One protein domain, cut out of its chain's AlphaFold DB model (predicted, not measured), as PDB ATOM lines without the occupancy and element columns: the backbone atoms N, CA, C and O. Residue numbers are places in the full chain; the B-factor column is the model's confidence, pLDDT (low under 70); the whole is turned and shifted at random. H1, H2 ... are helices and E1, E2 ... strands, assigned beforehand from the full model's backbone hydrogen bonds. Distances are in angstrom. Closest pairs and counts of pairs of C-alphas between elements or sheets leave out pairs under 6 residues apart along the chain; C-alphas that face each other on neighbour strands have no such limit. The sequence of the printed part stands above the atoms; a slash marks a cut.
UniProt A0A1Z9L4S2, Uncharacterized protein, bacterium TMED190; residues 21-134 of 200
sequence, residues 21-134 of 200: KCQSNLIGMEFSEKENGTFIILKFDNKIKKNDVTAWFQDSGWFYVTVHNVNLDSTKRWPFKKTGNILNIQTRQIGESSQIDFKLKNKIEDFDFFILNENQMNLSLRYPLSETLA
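What this domain is: This is residues 21 to 134 of the 200 residues of an uncharacterized protein of bacterium TMED190 (UniProt A0A1Z9L4S2). Two twisted four-stranded sheets lie face to face as a sandwich, E1, E2, E8 and E7 in one layer and E3, E4, E6 and E5 in the other, their strands at 22 degrees. The short helix H1 lies beyond one end, and the first printed residues reach past the other. The printed part has 114 residues, with eight named strands and then one named helix: mostly strand. The sheets, in the orders E1 E2 E8 E7 and E3 E4 E6 E5, are antiparallel; the whole is compact, with a radius of gyration of the C-alphas of 13.8 A, and spans 47 by 26 by 21 A.

Where its parts are: E1, residues 24 to 34, starts at C-alpha 24 (-58.287, -1.218, -31.314), bends by 57 degrees at residue 27 and measures 29.4 A. E2 is residues 37 to 44, E3 53 to 58, E4 62 to 68, E5 86 to 94, E6 97 to 104, E7 110 to 115 and E8 120 to 126. H1, residues 129 to 134, ends at C-alpha 134 (-21.795, 15.978, -27.726).

How they stand to each other: The hairpin E1 and E2 has N 30 and O 41 at 2.9 A, within hydrogen-bond range. Residues 24 to 25 of E1 also pair, parallel, with residues 70 to 71. E2 and E8 have N 40 and O 123 at 2.9 A; the hairpin E7 and E8 has N 124 and O 112 at 2.8 A. In the other sheet, N 64 and O 56 are 2.8 A apart in the hairpin E3 and E4, N 65 and O 100 2.9 A between E4 and E6, and N 99 and O 92 2.8 A in the hairpin E5 and E6. H1, with every O i to N i+4 pair within range, is on neither sheet.

The domain as a whole: Lys 21 and Ala 134 have the farthest C-alphas, 47.2 A apart. The printed part has no cut; E4 to E5 is a long link. Confidence is under 70 at residues 21 to 22, 74 to 75, 77, 79 to 82 and 130 to 134.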
ATOM      1  N   LYS A  21     -67.819   0.569 -27.569       59.03
ATOM      2  CA  LYS A  21     -66.578   1.178 -28.050       59.03
ATOM      3  C   LYS A  21     -65.798   0.106 -28.811       59.03
ATOM      4  O   LYS A  21     -65.490  -0.949 -28.268       59.03
ATOM      5  N   CYS A  22     -65.494   0.371 -30.079       62.59
ATOM      6  CA  CYS A  22     -64.647  -0.507 -30.881       62.59
ATOM      7  C   CYS A  22     -63.229  -0.463 -30.296       62.59
ATOM      8  O   CYS A  22     -62.603   0.597 -30.306       62.59
ATOM      9  N   GLN A  23     -62.776  -1.563 -29.697       80.56
ATOM     10  CA  GLN A  23     -61.427  -1.694 -29.152       80.56
ATOM     11  C   GLN A  23     -60.435  -1.885 -30.304       80.56
ATOM     12  O   GLN A  23     -60.677  -2.689 -31.207       80.56
ATOM     13  N   SER A  24     -59.329  -1.145 -30.280       88.94
ATOM     14  CA  SER A  24     -58.287  -1.218 -31.314       88.94
ATOM     15  C   SER A  24     -57.120  -2.077 -30.829       88.94
ATOM     16  O   SER A  24     -56.795  -2.077 -29.648       88.94
ATOM     17  N   ASN A  25     -56.453  -2.806 -31.710       90.94
ATOM     18  CA  ASN A  25     -55.239  -3.551 -31.403       90.94
ATOM     19  C   ASN A  25     -54.015  -2.802 -31.930       90.94
ATOM     20  O   ASN A  25     -54.012  -2.309 -33.062       90.94
ATOM     21  N   LEU A  26     -52.939  -2.764 -31.140       90.44
ATOM     22  CA  LEU A  26     -51.633  -2.387 -31.677       90.44
ATOM     23  C   LEU A  26     -51.169  -3.499 -32.632       90.44
ATOM     24  O   LEU A  26     -51.164  -4.674 -32.265       90.44
ATOM     25  N   ILE A  27     -50.757  -3.142 -33.850       90.31
ATOM     26  CA  ILE A  27     -50.291  -4.096 -34.871       90.31
ATOM     27  C   ILE A  27     -48.807  -3.939 -35.205       90.31
ATOM     28  O   ILE A  27     -48.165  -4.928 -35.571       90.31
ATOM     29  N   GLY A  28     -48.239  -2.741 -35.026       88.62
ATOM     30  CA  GLY A  28     -46.848  -2.453 -35.377       88.62
ATOM     31  C   GLY A  28     -46.272  -1.222 -34.685       88.62
ATOM     32  O   GLY A  28     -47.006  -0.322 -34.278       88.62
ATOM     33  N   MET A  29     -44.942  -1.192 -34.594       89.75
ATOM     34  CA  MET A  29     -44.156  -0.052 -34.128       89.75
ATOM     35  C   MET A  29     -42.982   0.176 -35.078       89.75
ATOM     36  O   MET A  29     -42.303  -0.782 -35.448       89.75
ATOM     37  N   GLU A  30     -42.742   1.425 -35.461       89.50
ATOM     38  CA  GLU A  30     -41.606   1.825 -36.291       89.50
ATOM     39  C   GLU A  30     -40.850   2.972 -35.628       89.50
ATOM     40  O   GLU A  30     -41.437   3.812 -34.946       89.50
ATOM     41  N   PHE A  31     -39.536   2.998 -35.841       88.88
ATOM     42  CA  PHE A  31     -38.629   3.945 -35.204       88.88
ATOM     43  C   PHE A  31     -37.778   4.622 -36.270       88.88
ATOM     44  O   PHE A  31     -37.207   3.953 -37.133       88.88
ATOM     45  N   SER A  32     -37.677   5.946 -36.201       88.12
ATOM     46  CA  SER A  32     -36.790   6.737 -37.049       88.12
ATOM     47  C   SER A  32     -36.003   7.705 -36.178       88.12
ATOM     48  O   SER A  32     -36.565   8.610 -35.565       88.12
ATOM     49  N   GLU A  33     -34.695   7.490 -36.104       84.19
ATOM     50  CA  GLU A  33     -33.789   8.308 -35.302       84.19
ATOM     51  C   GLU A  33     -33.156   9.395 -36.168       84.19
ATOM     52  O   GLU A  33     -32.706   9.140 -37.288       84.19
ATOM     53  N   LYS A  34     -33.128  10.614 -35.638       82.50
ATOM     54  CA  LYS A  34     -32.393  11.759 -36.173       82.50
ATOM     55  C   LYS A  34     -31.466  12.291 -35.082       82.50
ATOM     56  O   LYS A  34     -31.609  11.953 -33.912       82.50
ATOM     57  N   GLU A  35     -30.528  13.152 -35.456       73.12
ATOM     58  CA  GLU A  35     -29.568  13.714 -34.498       73.12
ATOM     59  C   GLU A  35     -30.251  14.494 -33.365       73.12
ATOM     60  O   GLU A  35     -29.862  14.379 -32.209       73.12
ATOM     61  N   ASN A  36     -31.318  15.231 -33.683       77.75
ATOM     62  CA  ASN A  36     -32.028  16.106 -32.749       77.75
ATOM     63  C   ASN A  36     -33.274  15.475 -32.102       77.75
ATOM     64  O   ASN A  36     -34.018  16.166 -31.397       77.75
ATOM     65  N   GLY A  37     -33.553  14.196 -32.364       86.88
ATOM     66  CA  GLY A  37     -34.782  13.581 -31.886       86.88
ATOM     67  C   GLY A  37     -35.077  12.200 -32.455       86.88
ATOM     68  O   GLY A  37     -34.447  11.743 -33.404       86.88
ATOM     69  N   THR A  38     -36.087  11.541 -31.894       90.62
ATOM     70  CA  THR A  38     -36.584  10.250 -32.395       90.62
ATOM     71  C   THR A  38     -38.063  10.342 -32.706       90.62
ATOM     72  O   THR A  38     -38.849  10.842 -31.902       90.62
ATOM     73  N   PHE A  39     -38.442   9.805 -33.860       92.19
ATOM     74  CA  PHE A  39     -39.825   9.585 -34.240       92.19
ATOM     75  C   PHE A  39     -40.220   8.142 -33.949       92.19
ATOM     76  O   PHE A  39     -39.528   7.205 -34.357       92.19
ATOM     77  N   ILE A  40     -41.349   7.971 -33.268       92.25
ATOM     78  CA  ILE A  40     -41.954   6.667 -32.999       92.25
ATOM     79  C   ILE A  40     -43.325   6.640 -33.665       92.25
ATOM     80  O   ILE A  40     -44.152   7.520 -33.429       92.25
ATOM     81  N   ILE A  41     -43.569   5.630 -34.491       92.69
ATOM     82  CA  ILE A  41     -44.835   5.443 -35.197       92.69
ATOM     83  C   ILE A  41     -45.513   4.200 -34.633       92.69
ATOM     84  O   ILE A  41     -44.978   3.097 -34.737       92.69
ATOM     85  N   LEU A  42     -46.701   4.372 -34.061       92.31
ATOM     86  CA  LEU A  42     -47.554   3.284 -33.591       92.31
ATOM     87  C   LEU A  42     -48.670   3.048 -34.609       92.31
ATOM     88  O   LEU A  42     -49.376   3.983 -34.997       92.31
ATOM     89  N   LYS A  43     -48.823   1.796 -35.046       92.44
ATOM     90  CA  LYS A  43     -49.842   1.372 -36.013       92.44
ATOM     91  C   LYS A  43     -50.908   0.545 -35.309       92.44
ATOM     92  O   LYS A  43     -50.572  -0.419 -34.618       92.44
ATOM     93  N   PHE A  44     -52.167   0.887 -35.548       91.75
ATOM     94  CA  PHE A  44     -53.347   0.226 -35.001       91.75
ATOM     95  C   PHE A  44     -54.180  -0.394 -36.131       91.75
ATOM     96  O   PHE A  44     -54.102   0.045 -37.279       91.75
ATOM     97  N   ASP A  45     -54.957  -1.430 -35.829       91.81
ATOM     98  CA  ASP A  45     -55.897  -2.027 -36.791       91.81
ATOM     99  C   ASP A  45     -57.147  -1.156 -37.024       91.81
ATOM    100  O   ASP A  45     -57.691  -1.127 -38.125       91.81
ATOM    101  N   ASN A  46     -57.550  -0.403 -36.002       90.25
ATOM    102  CA  ASN A  46     -58.743   0.426 -35.947       90.25
ATOM    103  C   ASN A  46     -58.412   1.858 -35.507       90.25
ATOM    104  O   ASN A  46     -57.303   2.171 -35.062       90.25
ATOM    105  N   LYS A  47     -59.415   2.733 -35.630       89.62
ATOM    106  CA  LYS A  47     -59.280   4.161 -35.338       89.62
ATOM    107  C   LYS A  47     -58.970   4.406 -33.864       89.62
ATOM    108  O   LYS A  47     -59.548   3.778 -32.979       89.62
ATOM    109  N   ILE A  48     -58.114   5.381 -33.610       90.19
ATOM    110  CA  ILE A  48     -57.770   5.896 -32.287       90.19
ATOM    111  C   ILE A  48     -58.074   7.393 -32.219       90.19
ATOM    112  O   ILE A  48     -58.025   8.107 -33.223       90.19
ATOM    113  N   LYS A  49     -58.398   7.886 -31.023       89.56
ATOM    114  CA  LYS A  49     -58.673   9.309 -30.790       89.56
ATOM    115  C   LYS A  49     -57.539   9.935 -30.001       89.56
ATOM    116  O   LYS A  49     -57.007   9.321 -29.083       89.56
ATOM    117  N   LYS A  50     -57.224  11.199 -30.298       88.88
ATOM    118  CA  LYS A  50     -56.156  11.935 -29.601       88.88
ATOM    119  C   LYS A  50     -56.402  11.996 -28.089       88.88
ATOM    120  O   LYS A  50     -55.471  11.829 -27.317       88.88
ATOM    121  N   ASN A  51     -57.660  12.175 -27.684       90.19
ATOM    122  CA  ASN A  51     -58.064  12.269 -26.279       90.19
ATOM    123  C   ASN A  51     -57.922  10.951 -25.503       90.19
ATOM    124  O   ASN A  51     -57.931  10.983 -24.278       90.19
ATOM    125  N   ASP A  52     -57.796   9.820 -26.198       91.31
ATOM    126  CA  ASP A  52     -57.590   8.513 -25.574       91.31
ATOM    127  C   ASP A  52     -56.095   8.232 -25.343       91.31
ATOM    128  O   ASP A  52     -55.736   7.165 -24.851       91.31
ATOM    129  N   VAL A  53     -55.208   9.173 -25.686       93.06
ATOM    130  CA  VAL A  53     -53.761   9.014 -25.558       93.06
ATOM    131  C   VAL A  53     -53.190   9.981 -24.535       93.06
ATOM    132  O   VAL A  53     -53.447  11.183 -24.564       93.06
ATOM    133  N   THR A  54     -52.341   9.451 -23.665       94.31
ATOM    134  CA  THR A  54     -51.520  10.232 -22.742       94.31
ATOM    135  C   THR A  54     -50.073   9.789 -22.864       94.31
ATOM    136  O   THR A  54     -49.787   8.610 -23.068       94.31
ATOM    137  N   ALA A  55     -49.148  10.735 -22.764       94.69
ATOM    138  CA  ALA A  55     -47.726  10.446 -22.779       94.69
ATOM    139  C   ALA A  55     -46.994  11.363 -21.803       94.69
ATOM    140  O   ALA A  55     -47.455  12.468 -21.523       94.69
ATOM    141  N   TRP A  56     -45.893  10.874 -21.248       94.56
ATOM    142  CA  TRP A  56     -45.060  11.603 -20.295       94.56
ATOM    143  C   TRP A  56     -43.683  10.942 -20.197       94.56
ATOM    144  O   TRP A  56     -43.508   9.787 -20.575       94.56
ATOM    145  N   PHE A  57     -42.685  11.661 -19.695       93.06
ATOM    146  CA  PHE A  57     -41.350  11.119 -19.438       93.06
ATOM    147  C   PHE A  57     -40.907  11.420 -18.012       93.06
ATOM    148  O   PHE A  57     -41.466  12.279 -17.334       93.06
ATOM    149  N   GLN A  58     -39.877  10.705 -17.570       87.00
ATOM    150  CA  GLN A  58     -39.212  10.934 -16.295       87.00
ATOM    151  C   GLN A  58     -37.698  11.066 -16.509       87.00
ATOM    152  O   GLN A  58     -37.135  10.443 -17.412       87.00
ATOM    153  N   ASP A  59     -37.013  11.798 -15.624       83.12
ATOM    154  CA  ASP A  59     -35.543  11.933 -15.614       83.12
ATOM    155  C   ASP A  59     -34.789  10.592 -15.508       83.12
ATOM    156  O   ASP A  59     -33.596  10.518 -15.784       83.12
ATOM    157  N   SER A  60     -35.483   9.503 -15.166       85.12
ATOM    158  CA  SER A  60     -34.951   8.140 -15.190       85.12
ATOM    159  C   SER A  60     -34.656   7.621 -16.609       85.12
ATOM    160  O   SER A  60     -34.160   6.500 -16.752       85.12
ATOM    161  N   GLY A  61     -34.946   8.394 -17.662       88.69
ATOM    162  CA  GLY A  61     -34.714   8.028 -19.064       88.69
ATOM    163  C   GLY A  61     -35.791   7.105 -19.633       88.69
ATOM    164  O   GLY A  61     -35.528   6.344 -20.564       88.69
ATOM    165  N   TRP A  62     -36.979   7.114 -19.032       94.31
ATOM    166  CA  TRP A  62     -38.146   6.385 -19.516       94.31
ATOM    167  C   TRP A  62     -39.176   7.350 -20.094       94.31
ATOM    168  O   TRP A  62     -39.465   8.394 -19.504       94.31
ATOM    169  N   PHE A  63     -39.735   6.967 -21.236       95.00
ATOM    170  CA  PHE A  63     -40.860   7.632 -21.875       95.00
ATOM    171  C   PHE A  63     -42.054   6.685 -21.911       95.00
ATOM    172  O   PHE A  63     -41.938   5.551 -22.371       95.00
ATOM    173  N   TYR A  64     -43.185   7.160 -21.421       95.12
ATOM    174  CA  TYR A  64     -44.391   6.391 -21.180       95.12
ATOM    175  C   TYR A  64     -45.482   6.866 -22.124       95.12
ATOM    176  O   TYR A  64     -45.763   8.062 -22.200       95.12
ATOM    177  N   VAL A  65     -46.126   5.931 -22.816       95.44
ATOM    178  CA  VAL A  65     -47.292   6.195 -23.663       95.44
ATOM    179  C   VAL A  65     -48.412   5.270 -23.227       95.44
ATOM    180  O   VAL A  65     -48.257   4.054 -23.243       95.44
ATOM    181  N   THR A  66     -49.547   5.839 -22.841       94.81
ATOM    182  CA  THR A  66     -50.753   5.092 -22.484       94.81
ATOM    183  C   THR A  66     -51.856   5.414 -23.474       94.81
ATOM    184  O   THR A  66     -52.203   6.580 -23.667       94.81
ATOM    185  N   VAL A  67     -52.418   4.375 -24.085       93.94
ATOM    186  CA  VAL A  67     -53.527   4.479 -25.033       93.94
ATOM    187  C   VAL A  67     -54.729   3.726 -24.477       93.94
ATOM    188  O   VAL A  67     -54.666   2.522 -24.228       93.94
ATOM    189  N   HIS A  68     -55.821   4.446 -24.258       92.75
ATOM    190  CA  HIS A  68     -57.076   3.903 -23.767       92.75
ATOM    191  C   HIS A  68     -57.849   3.195 -24.883       92.75
ATOM    192  O   HIS A  68     -57.779   3.575 -26.052       92.75
ATOM    193  N   ASN A  69     -58.597   2.157 -24.509       90.81
ATOM    194  CA  ASN A  69     -59.375   1.313 -25.411       90.81
ATOM    195  C   ASN A  69     -58.529   0.676 -26.532       90.81
ATOM    196  O   ASN A  69     -59.009   0.417 -27.640       90.81
ATOM    197  N   VAL A  70     -57.256   0.415 -26.221       90.06
ATOM    198  CA  VAL A  70     -56.339  -0.353 -27.056       90.06
ATOM    199  C   VAL A  70     -55.952  -1.628 -26.328       90.06
ATOM    200  O   VAL A  70     -55.643  -1.607 -25.133       90.06
ATOM    201  N   ASN A  71     -55.966  -2.737 -27.057       90.00
ATOM    202  CA  ASN A  71     -55.417  -3.999 -26.610       90.00
ATOM    203  C   ASN A  71     -54.016  -4.191 -27.189       90.00
ATOM    204  O   ASN A  71     -53.767  -3.986 -28.385       90.00
ATOM    205  N   LEU A  72     -53.101  -4.611 -26.331       84.94
ATOM    206  CA  LEU A  72     -51.746  -4.933 -26.716       84.94
ATOM    207  C   LEU A  72     -51.475  -6.385 -26.353       84.94
ATOM    208  O   LEU A  72     -51.535  -6.780 -25.189       84.94
ATOM    209  N   ASP A  73     -51.131  -7.177 -27.366       78.25
ATOM    210  CA  ASP A  73     -50.685  -8.545 -27.148       78.25
ATOM    211  C   ASP A  73     -49.329  -8.529 -26.429       78.25
ATOM    212  O   ASP A  73     -48.268  -8.345 -27.031       78.25
ATOM    213  N   SER A  74     -49.383  -8.665 -25.104       67.69
ATOM    214  CA  SER A  74     -48.209  -8.711 -24.229       67.69
ATOM    215  C   SER A  74     -47.382  -9.989 -24.411       67.69
ATOM    216  O   SER A  74     -46.226 -10.032 -23.992       67.69
ATOM    217  N   THR A  75     -47.939 -11.013 -25.067       68.81
ATOM    218  CA  THR A  75     -47.228 -12.255 -25.403       68.81
ATOM    219  C   THR A  75     -46.459 -12.135 -26.716       68.81
ATOM    220  O   THR A  75     -45.470 -12.843 -26.935       68.81
ATOM    221  N   LYS A  76     -46.855 -11.186 -27.575       70.94
ATOM    222  CA  LYS A  76     -46.159 -10.884 -28.821       70.94
ATOM    223  C   LYS A  76     -44.805 -10.262 -28.515       70.94
ATOM    224  O   LYS A  76     -44.689  -9.155 -27.988       70.94
ATOM    225  N   ARG A  77     -43.745 -10.956 -28.923       67.56
ATOM    226  CA  ARG A  77     -42.400 -10.388 -28.932       67.56
ATOM    227  C   ARG A  77     -42.313  -9.408 -30.096       67.56
ATOM    228  O   ARG A  77     -42.105  -9.802 -31.240       67.56
ATOM    229  N   TRP A  78     -42.544  -8.135 -29.801       72.62
ATOM    230  CA  TRP A  78     -42.433  -7.062 -30.780       72.62
ATOM    231  C   TRP A  78     -41.030  -7.088 -31.397       72.62
ATOM    232  O   TRP A  78     -40.055  -7.129 -30.640       72.62
ATOM    233  N   PRO A  79     -40.899  -7.127 -32.738       64.44
ATOM    234  CA  PRO A  79     -39.602  -7.151 -33.393       64.44
ATOM    235  C   PRO A  79     -38.901  -5.817 -33.135       64.44
ATOM    236  O   PRO A  79     -39.073  -4.842 -33.859       64.44
ATOM    237  N   PHE A  80     -38.129  -5.774 -32.056       68.00
ATOM    238  CA  PHE A  80     -37.319  -4.636 -31.685       68.00
ATOM    239  C   PHE A  80     -35.871  -4.946 -32.034       68.00
ATOM    240  O   PHE A  80     -35.213  -5.767 -31.394       68.00
ATOM    241  N   LYS A  81     -35.366  -4.276 -33.066       67.00
ATOM    242  CA  LYS A  81     -33.929  -4.160 -33.268       67.00
ATOM    243  C   LYS A  81     -33.486  -2.962 -32.447       67.00
ATOM    244  O   LYS A  81     -33.990  -1.870 -32.686       67.00
ATOM    245  N   LYS A  82     -32.578  -3.175 -31.493       65.69
ATOM    246  CA  LYS A  82     -31.992  -2.090 -30.699       65.69
ATOM    247  C   LYS A  82     -31.520  -0.990 -31.648       65.69
ATOM    248  O   LYS A  82     -30.662  -1.244 -32.497       65.69
ATOM    249  N   THR A  83     -32.137   0.176 -31.543       70.38
ATOM    250  CA  THR A  83     -31.749   1.364 -32.298       70.38
ATOM    251  C   THR A  83     -30.722   2.154 -31.473       70.38
ATOM    252  O   THR A  83     -30.380   1.754 -30.355       70.38
ATOM    253  N   GLY A  84     -30.126   3.208 -32.031       75.12
ATOM    254  CA  GLY A  84     -29.052   3.947 -31.366       75.12
ATOM    255  C   GLY A  84     -29.500   4.604 -30.059       75.12
ATOM    256  O   GLY A  84     -28.724   4.656 -29.100       75.12
ATOM    257  N   ASN A  85     -30.755   5.049 -29.998       83.31
ATOM    258  CA  ASN A  85     -31.301   5.797 -28.878       83.31
ATOM    259  C   ASN A  85     -32.375   5.055 -28.070       83.31
ATOM    260  O   ASN A  85     -32.454   5.250 -26.857       83.31
ATOM    261  N   ILE A  86     -33.174   4.178 -28.679       88.12
ATOM    262  CA  ILE A  86     -34.096   3.318 -27.923       88.12
ATOM    263  C   ILE A  86     -33.316   2.087 -27.461       88.12
ATOM    264  O   ILE A  86     -32.790   1.310 -28.256       88.12
ATOM    265  N   LEU A  87     -33.215   1.908 -26.148       89.00
ATOM    266  CA  LEU A  87     -32.461   0.822 -25.525       89.00
ATOM    267  C   LEU A  87     -33.331  -0.399 -25.247       89.00
ATOM    268  O   LEU A  87     -32.843  -1.527 -25.321       89.00
ATOM    269  N   ASN A  88     -34.595  -0.172 -24.885       89.00
ATOM    270  CA  ASN A  88     -35.540  -1.220 -24.526       89.00
ATOM    271  C   ASN A  88     -36.983  -0.734 -24.700       89.00
ATOM    272  O   ASN A  88     -37.245   0.466 -24.622       89.00
ATOM    273  N   ILE A  89     -37.903  -1.677 -24.881       89.50
ATOM    274  CA  ILE A  89     -39.340  -1.434 -24.943       89.50
ATOM    275  C   ILE A  89     -40.022  -2.412 -23.994       89.50
ATOM    276  O   ILE A  89     -39.789  -3.618 -24.071       89.50
ATOM    277  N   GLN A  90     -40.868  -1.895 -23.113       90.06
ATOM    278  CA  GLN A  90     -41.747  -2.700 -22.277       90.06
ATOM    279  C   GLN A  90     -43.190  -2.371 -22.618       90.06
ATOM    280  O   GLN A  90     -43.527  -1.236 -22.934       90.06
ATOM    281  N   THR A  91     -44.047  -3.378 -22.581       89.81
ATOM    282  CA  THR A  91     -45.461  -3.211 -22.878       89.81
ATOM    283  C   THR A  91     -46.289  -3.870 -21.789       89.81
ATOM    284  O   THR A  91     -45.913  -4.909 -21.241       89.81
ATOM    285  N   ARG A  92     -47.411  -3.246 -21.432       90.06
ATOM    286  CA  ARG A  92     -48.286  -3.717 -20.361       90.06
ATOM    287  C   ARG A  92     -49.739  -3.391 -20.672       90.06
ATOM    288  O   ARG A  92     -50.062  -2.247 -20.971       90.06
ATOM    289  N   GLN A  93     -50.620  -4.375 -20.521       90.62
ATOM    290  CA  GLN A  93     -52.063  -4.143 -20.500       90.62
ATOM    291  C   GLN A  93     -52.498  -3.761 -19.076       90.62
ATOM    292  O   GLN A  93     -52.167  -4.464 -18.119       90.62
ATOM    293  N   ILE A  94     -53.232  -2.658 -18.927       89.62
ATOM    294  CA  ILE A  94     -53.766  -2.148 -17.657       89.62
ATOM    295  C   ILE A  94     -55.267  -1.899 -17.834       89.62
ATOM    296  O   ILE A  94     -55.699  -0.822 -18.245       89.62
ATOM    297  N   GLY A  95     -56.079  -2.917 -17.539       88.31
ATOM    298  CA  GLY A  95     -57.521  -2.864 -17.782       88.31
ATOM    299  C   GLY A  95     -57.824  -2.640 -19.266       88.31
ATOM    300  O   GLY A  95     -57.358  -3.395 -20.118       88.31
ATOM    301  N   GLU A  96     -58.573  -1.582 -19.575       88.81
ATOM    302  CA  GLU A  96     -58.923  -1.187 -20.950       88.81
ATOM    303  C   GLU A  96     -57.826  -0.379 -21.659       88.81
ATOM    304  O   GLU A  96     -57.974  -0.029 -22.828       88.81
ATOM    305  N   SER A  97     -56.733  -0.055 -20.968       91.06
ATOM    306  CA  SER A  97     -55.643   0.751 -21.512       91.06
ATOM    307  C   SER A  97     -54.401  -0.095 -21.769       91.06
ATOM    308  O   SER A  97     -54.058  -0.985 -20.993       91.06
ATOM    309  N   SER A  98     -53.686   0.230 -22.839       92.75
ATOM    310  CA  SER A  98     -52.360  -0.305 -23.137       92.75
ATOM    311  C   SER A  98     -51.303   0.731 -22.799       92.75
ATOM    312  O   SER A  98     -51.404   1.875 -23.239       92.75
ATOM    313  N   GLN A  99     -50.273   0.328 -22.065       94.12
ATOM    314  CA  GLN A  99     -49.110   1.152 -21.774       94.12
ATOM    315  C   GLN A  99     -47.869   0.604 -22.490       94.12
ATOM    316  O   GLN A  99     -47.626  -0.606 -22.514       94.12
ATOM    317  N   ILE A 100     -47.099   1.510 -23.088       93.44
ATOM    318  CA  ILE A 100     -45.861   1.245 -23.814       93.44
ATOM    319  C   ILE A 100     -44.777   2.149 -23.233       93.44
ATOM    320  O   ILE A 100     -44.896   3.376 -23.264       93.44
ATOM    321  N   ASP A 101     -43.711   1.530 -22.747       93.25
ATOM    322  CA  ASP A 101     -42.609   2.195 -22.071       93.25
ATOM    323  C   ASP A 101     -41.349   2.061 -22.923       93.25
ATOM    324  O   ASP A 101     -40.902   0.957 -23.240       93.25
ATOM    325  N   PHE A 102     -40.739   3.190 -23.265       92.44
ATOM    326  CA  PHE A 102     -39.503   3.258 -24.032       92.44
ATOM    327  C   PHE A 102     -38.359   3.659 -23.109       92.44
ATOM    328  O   PHE A 102     -38.372   4.743 -22.522       92.44
ATOM    329  N   LYS A 103     -37.341   2.801 -22.997       92.44
ATOM    330  CA  LYS A 103     -36.079   3.168 -22.353       92.44
ATOM    331  C   LYS A 103     -35.214   3.889 -23.369       92.44
ATOM    332  O   LYS A 103     -34.835   3.293 -24.377       92.44
ATOM    333  N   LEU A 104     -34.859   5.129 -23.077       91.19
ATOM    334  CA  LEU A 104     -34.057   5.972 -23.951       91.19
ATOM    335  C   LEU A 104     -32.628   6.090 -23.422       91.19
ATOM    336  O   LEU A 104     -32.384   5.985 -22.218       91.19
ATOM    337  N   LYS A 105     -31.684   6.268 -24.345       87.94
ATOM    338  CA  LYS A 105     -30.282   6.563 -24.041       87.94
ATOM    339  C   LYS A 105     -30.105   8.040 -23.686       87.94
ATOM    340  O   LYS A 105     -29.453   8.338 -22.691       87.94
ATOM    341  N   ASN A 106     -30.699   8.921 -24.487       85.69
ATOM    342  CA  ASN A 106     -30.603  10.372 -24.352       85.69
ATOM    343  C   ASN A 106     -31.755  10.947 -23.520       85.69
ATOM    344  O   ASN A 106     -32.850  10.369 -23.473       85.69
ATOM    345  N   LYS A 107     -31.524  12.105 -22.893       86.62
ATOM    346  CA  LYS A 107     -32.557  12.811 -22.130       86.62
ATOM    347  C   LYS A 107     -33.522  13.503 -23.089       86.62
ATOM    348  O   LYS A 107     -33.104  14.163 -24.033       86.62
ATOM    349  N   ILE A 108     -34.824  13.376 -22.840       89.44
ATOM    350  CA  ILE A 108     -35.842  14.133 -23.579       89.44
ATOM    351  C   ILE A 108     -35.951  15.538 -22.979       89.44
ATOM    352  O   ILE A 108     -36.040  15.685 -21.761       89.44
ATOM    353  N   GLU A 109     -35.963  16.551 -23.840       89.62
ATOM    354  CA  GLU A 109     -36.321  17.924 -23.476       89.62
ATOM    355  C   GLU A 109     -37.831  18.143 -23.611       89.62
ATOM    356  O   GLU A 109     -38.462  18.685 -22.708       89.62
ATOM    357  N   ASP A 110     -38.407  17.683 -24.723       91.12
ATOM    358  CA  ASP A 110     -39.822  17.864 -25.036       91.12
ATOM    359  C   ASP A 110     -40.355  16.735 -25.932       91.12
ATOM    360  O   ASP A 110     -39.585  16.034 -26.603       91.12
ATOM    361  N   PHE A 111     -41.675  16.560 -25.967       93.81
ATOM    362  CA  PHE A 111     -42.335  15.624 -26.871       93.81
ATOM    363  C   PHE A 111     -43.648  16.178 -27.422       93.81
ATOM    364  O   PHE A 111     -44.355  16.936 -26.768       93.81
ATOM    365  N   ASP A 112     -44.021  15.714 -28.612       94.06
ATOM    366  CA  ASP A 112     -45.339  15.967 -29.192       94.06
ATOM    367  C   ASP A 112     -45.890  14.698 -29.850       94.06
ATOM    368  O   ASP A 112     -45.144  13.772 -30.190       94.06
ATOM    369  N   PHE A 113     -47.208  14.644 -30.030       93.62
ATOM    370  CA  PHE A 113     -47.865  13.558 -30.734       93.62
ATOM    371  C   PHE A 113     -49.069  13.998 -31.567       93.62
ATOM    372  O   PHE A 113     -49.870  14.864 -31.198       93.62
ATOM    373  N   PHE A 114     -49.244  13.314 -32.693       92.12
ATOM    374  CA  PHE A 114     -50.330  13.564 -33.632       92.12
ATOM    375  C   PHE A 114     -50.802  12.275 -34.307       92.12
ATOM    376  O   PHE A 114     -50.063  11.301 -34.438       92.12
ATOM    377  N   ILE A 115     -52.060  12.280 -34.746       91.25
ATOM    378  CA  ILE A 115     -52.700  11.162 -35.443       91.25
ATOM    379  C   ILE A 115     -52.866  11.579 -36.904       91.25
ATOM    380  O   ILE A 115     -53.531  12.577 -37.168       91.25
ATOM    381  N   LEU A 116     -52.242  10.856 -37.839       81.88
ATOM    382  CA  LEU A 116     -52.297  11.204 -39.270       81.88
ATOM    383  C   LEU A 116     -53.500  10.580 -39.981       81.88
ATOM    384  O   LEU A 116     -54.273  11.284 -40.615       81.88
ATOM    385  N   ASN A 117     -53.655   9.260 -39.867       81.88
ATOM    386  CA  ASN A 117     -54.581   8.474 -40.694       81.88
ATOM    387  C   ASN A 117     -55.624   7.725 -39.851       81.88
ATOM    388  O   ASN A 117     -56.028   6.625 -40.211       81.88
ATOM    389  N   GLU A 118     -55.975   8.274 -38.684       81.06
ATOM    390  CA  GLU A 118     -56.859   7.691 -37.654       81.06
ATOM    391  C   GLU A 118     -56.380   6.363 -37.035       81.06
ATOM    392  O   GLU A 118     -56.692   6.105 -35.883       81.06
ATOM    393  N   ASN A 119     -55.551   5.574 -37.717       89.00
ATOM    394  CA  ASN A 119     -54.995   4.295 -37.251       89.00
ATOM    395  C   ASN A 119     -53.473   4.371 -37.024       89.00
ATOM    396  O   ASN A 119     -52.800   3.358 -36.835       89.00
ATOM    397  N   GLN A 120     -52.900   5.572 -37.118       91.62
ATOM    398  CA  GLN A 120     -51.466   5.807 -36.989       91.62
ATOM    399  C   GLN A 120     -51.213   6.997 -36.080       91.62
ATOM    400  O   GLN A 120     -51.651   8.112 -36.376       91.62
ATOM    401  N   MET A 121     -50.474   6.743 -35.008       93.31
ATOM    402  CA  MET A 121     -49.993   7.762 -34.090       93.31
ATOM    403  C   MET A 121     -48.504   7.974 -34.316       93.31
ATOM    404  O   MET A 121     -47.733   7.017 -34.310       93.31
ATOM    405  N   ASN A 122     -48.107   9.231 -34.461       93.75
ATOM    406  CA  ASN A 122     -46.712   9.633 -34.497       93.75
ATOM    407  C   ASN A 122     -46.370  10.352 -33.203       93.75
ATOM    408  O   ASN A 122     -47.102  11.238 -32.764       93.75
ATOM    409  N   LEU A 123     -45.243   9.970 -32.630       93.75
ATOM    410  CA  LEU A 123     -44.623  10.565 -31.461       93.75
ATOM    411  C   LEU A 123     -43.304  11.180 -31.915       93.75
ATOM    412  O   LEU A 123     -42.508  10.514 -32.577       93.75
ATOM    413  N   SER A 124     -43.076  12.432 -31.555       93.69
ATOM    414  CA  SER A 124     -41.835  13.154 -31.811       93.69
ATOM    415  C   SER A 124     -41.166  13.446 -30.478       93.69
ATOM    416  O   SER A 124     -41.725  14.177 -29.667       93.69
ATOM    417  N   LEU A 125     -39.978  12.890 -30.256       92.88
ATOM    418  CA  LEU A 125     -39.155  13.132 -29.072       92.88
ATOM    419  C   LEU A 125     -38.022  14.085 -29.433       92.88
ATOM    420  O   LEU A 125     -37.286  13.803 -30.379       92.88
ATOM    421  N   ARG A 126     -37.852  15.171 -28.679       90.94
ATOM    422  CA  ARG A 126     -36.791  16.161 -28.890       90.94
ATOM    423  C   ARG A 126     -35.690  16.011 -27.845       90.94
ATOM    424  O   ARG A 126     -35.979  15.935 -26.652       90.94
ATOM    425  N   TYR A 127     -34.438  15.997 -28.297       88.00
ATOM    426  CA  TYR A 127     -33.268  15.989 -27.415       88.00
ATOM    427  C   TYR A 127     -32.698  17.395 -27.250       88.00
ATOM    428  O   TYR A 127     -32.763  18.185 -28.200       88.00
ATOM    429  N   PRO A 128     -32.115  17.706 -26.079       83.56
ATOM    430  CA  PRO A 128     -31.454  18.977 -25.872       83.56
ATOM    431  C   PRO A 128     -30.273  19.117 -26.835       83.56
ATOM    432  O   PRO A 128     -29.546  18.160 -27.133       83.56
ATOM    433  N   LEU A 129     -30.059  20.344 -27.314       73.25
ATOM    434  CA  LEU A 129     -29.010  20.639 -28.290       73.25
ATOM    435  C   LEU A 129     -27.615  20.255 -27.771       73.25
ATOM    436  O   LEU A 129     -26.785  19.805 -28.551       73.25
ATOM    437  N   SER A 130     -27.371  20.363 -26.464       68.62
ATOM    438  CA  SER A 130     -26.103  19.979 -25.829       68.62
ATOM    439  C   SER A 130     -25.753  18.500 -26.022       68.62
ATOM    440  O   SER A 130     -24.599  18.180 -26.287       68.62
ATOM    441  N   GLU A 131     -26.730  17.597 -25.934       66.12
ATOM    442  CA  GLU A 131     -26.507  16.164 -26.165       66.12
ATOM    443  C   GLU A 131     -26.308  15.864 -27.652       66.12
ATOM    444  O   GLU A 131     -25.470  15.039 -28.011       66.12
ATOM    445  N   THR A 132     -27.018  16.586 -28.523       62.00
ATOM    446  CA  THR A 132     -26.823  16.490 -29.978       62.00
ATOM    447  C   THR A 132     -25.406  16.926 -30.362       62.00
ATOM    448  O   THR A 132     -24.728  16.229 -31.110       62.00
ATOM    449  N   LEU A 133     -24.927  18.039 -29.793       66.38
ATOM    450  CA  LEU A 133     -23.566  18.537 -29.995       66.38
ATOM    451  C   LEU A 133     -22.521  17.572 -29.443       66.38
ATOM    452  O   LEU A 133     -21.561  17.301 -30.139       66.38
ATOM    453  N   ALA A 134     -22.724  16.974 -28.265       66.00
ATOM    454  CA  ALA A 134     -21.795  15.978 -27.726       66.00
ATOM    455  C   ALA A 134     -21.696  14.721 -28.612       66.00
ATOM    456  O   ALA A 134     -20.617  14.149 -28.770       66.00
TER     457      ALA A 134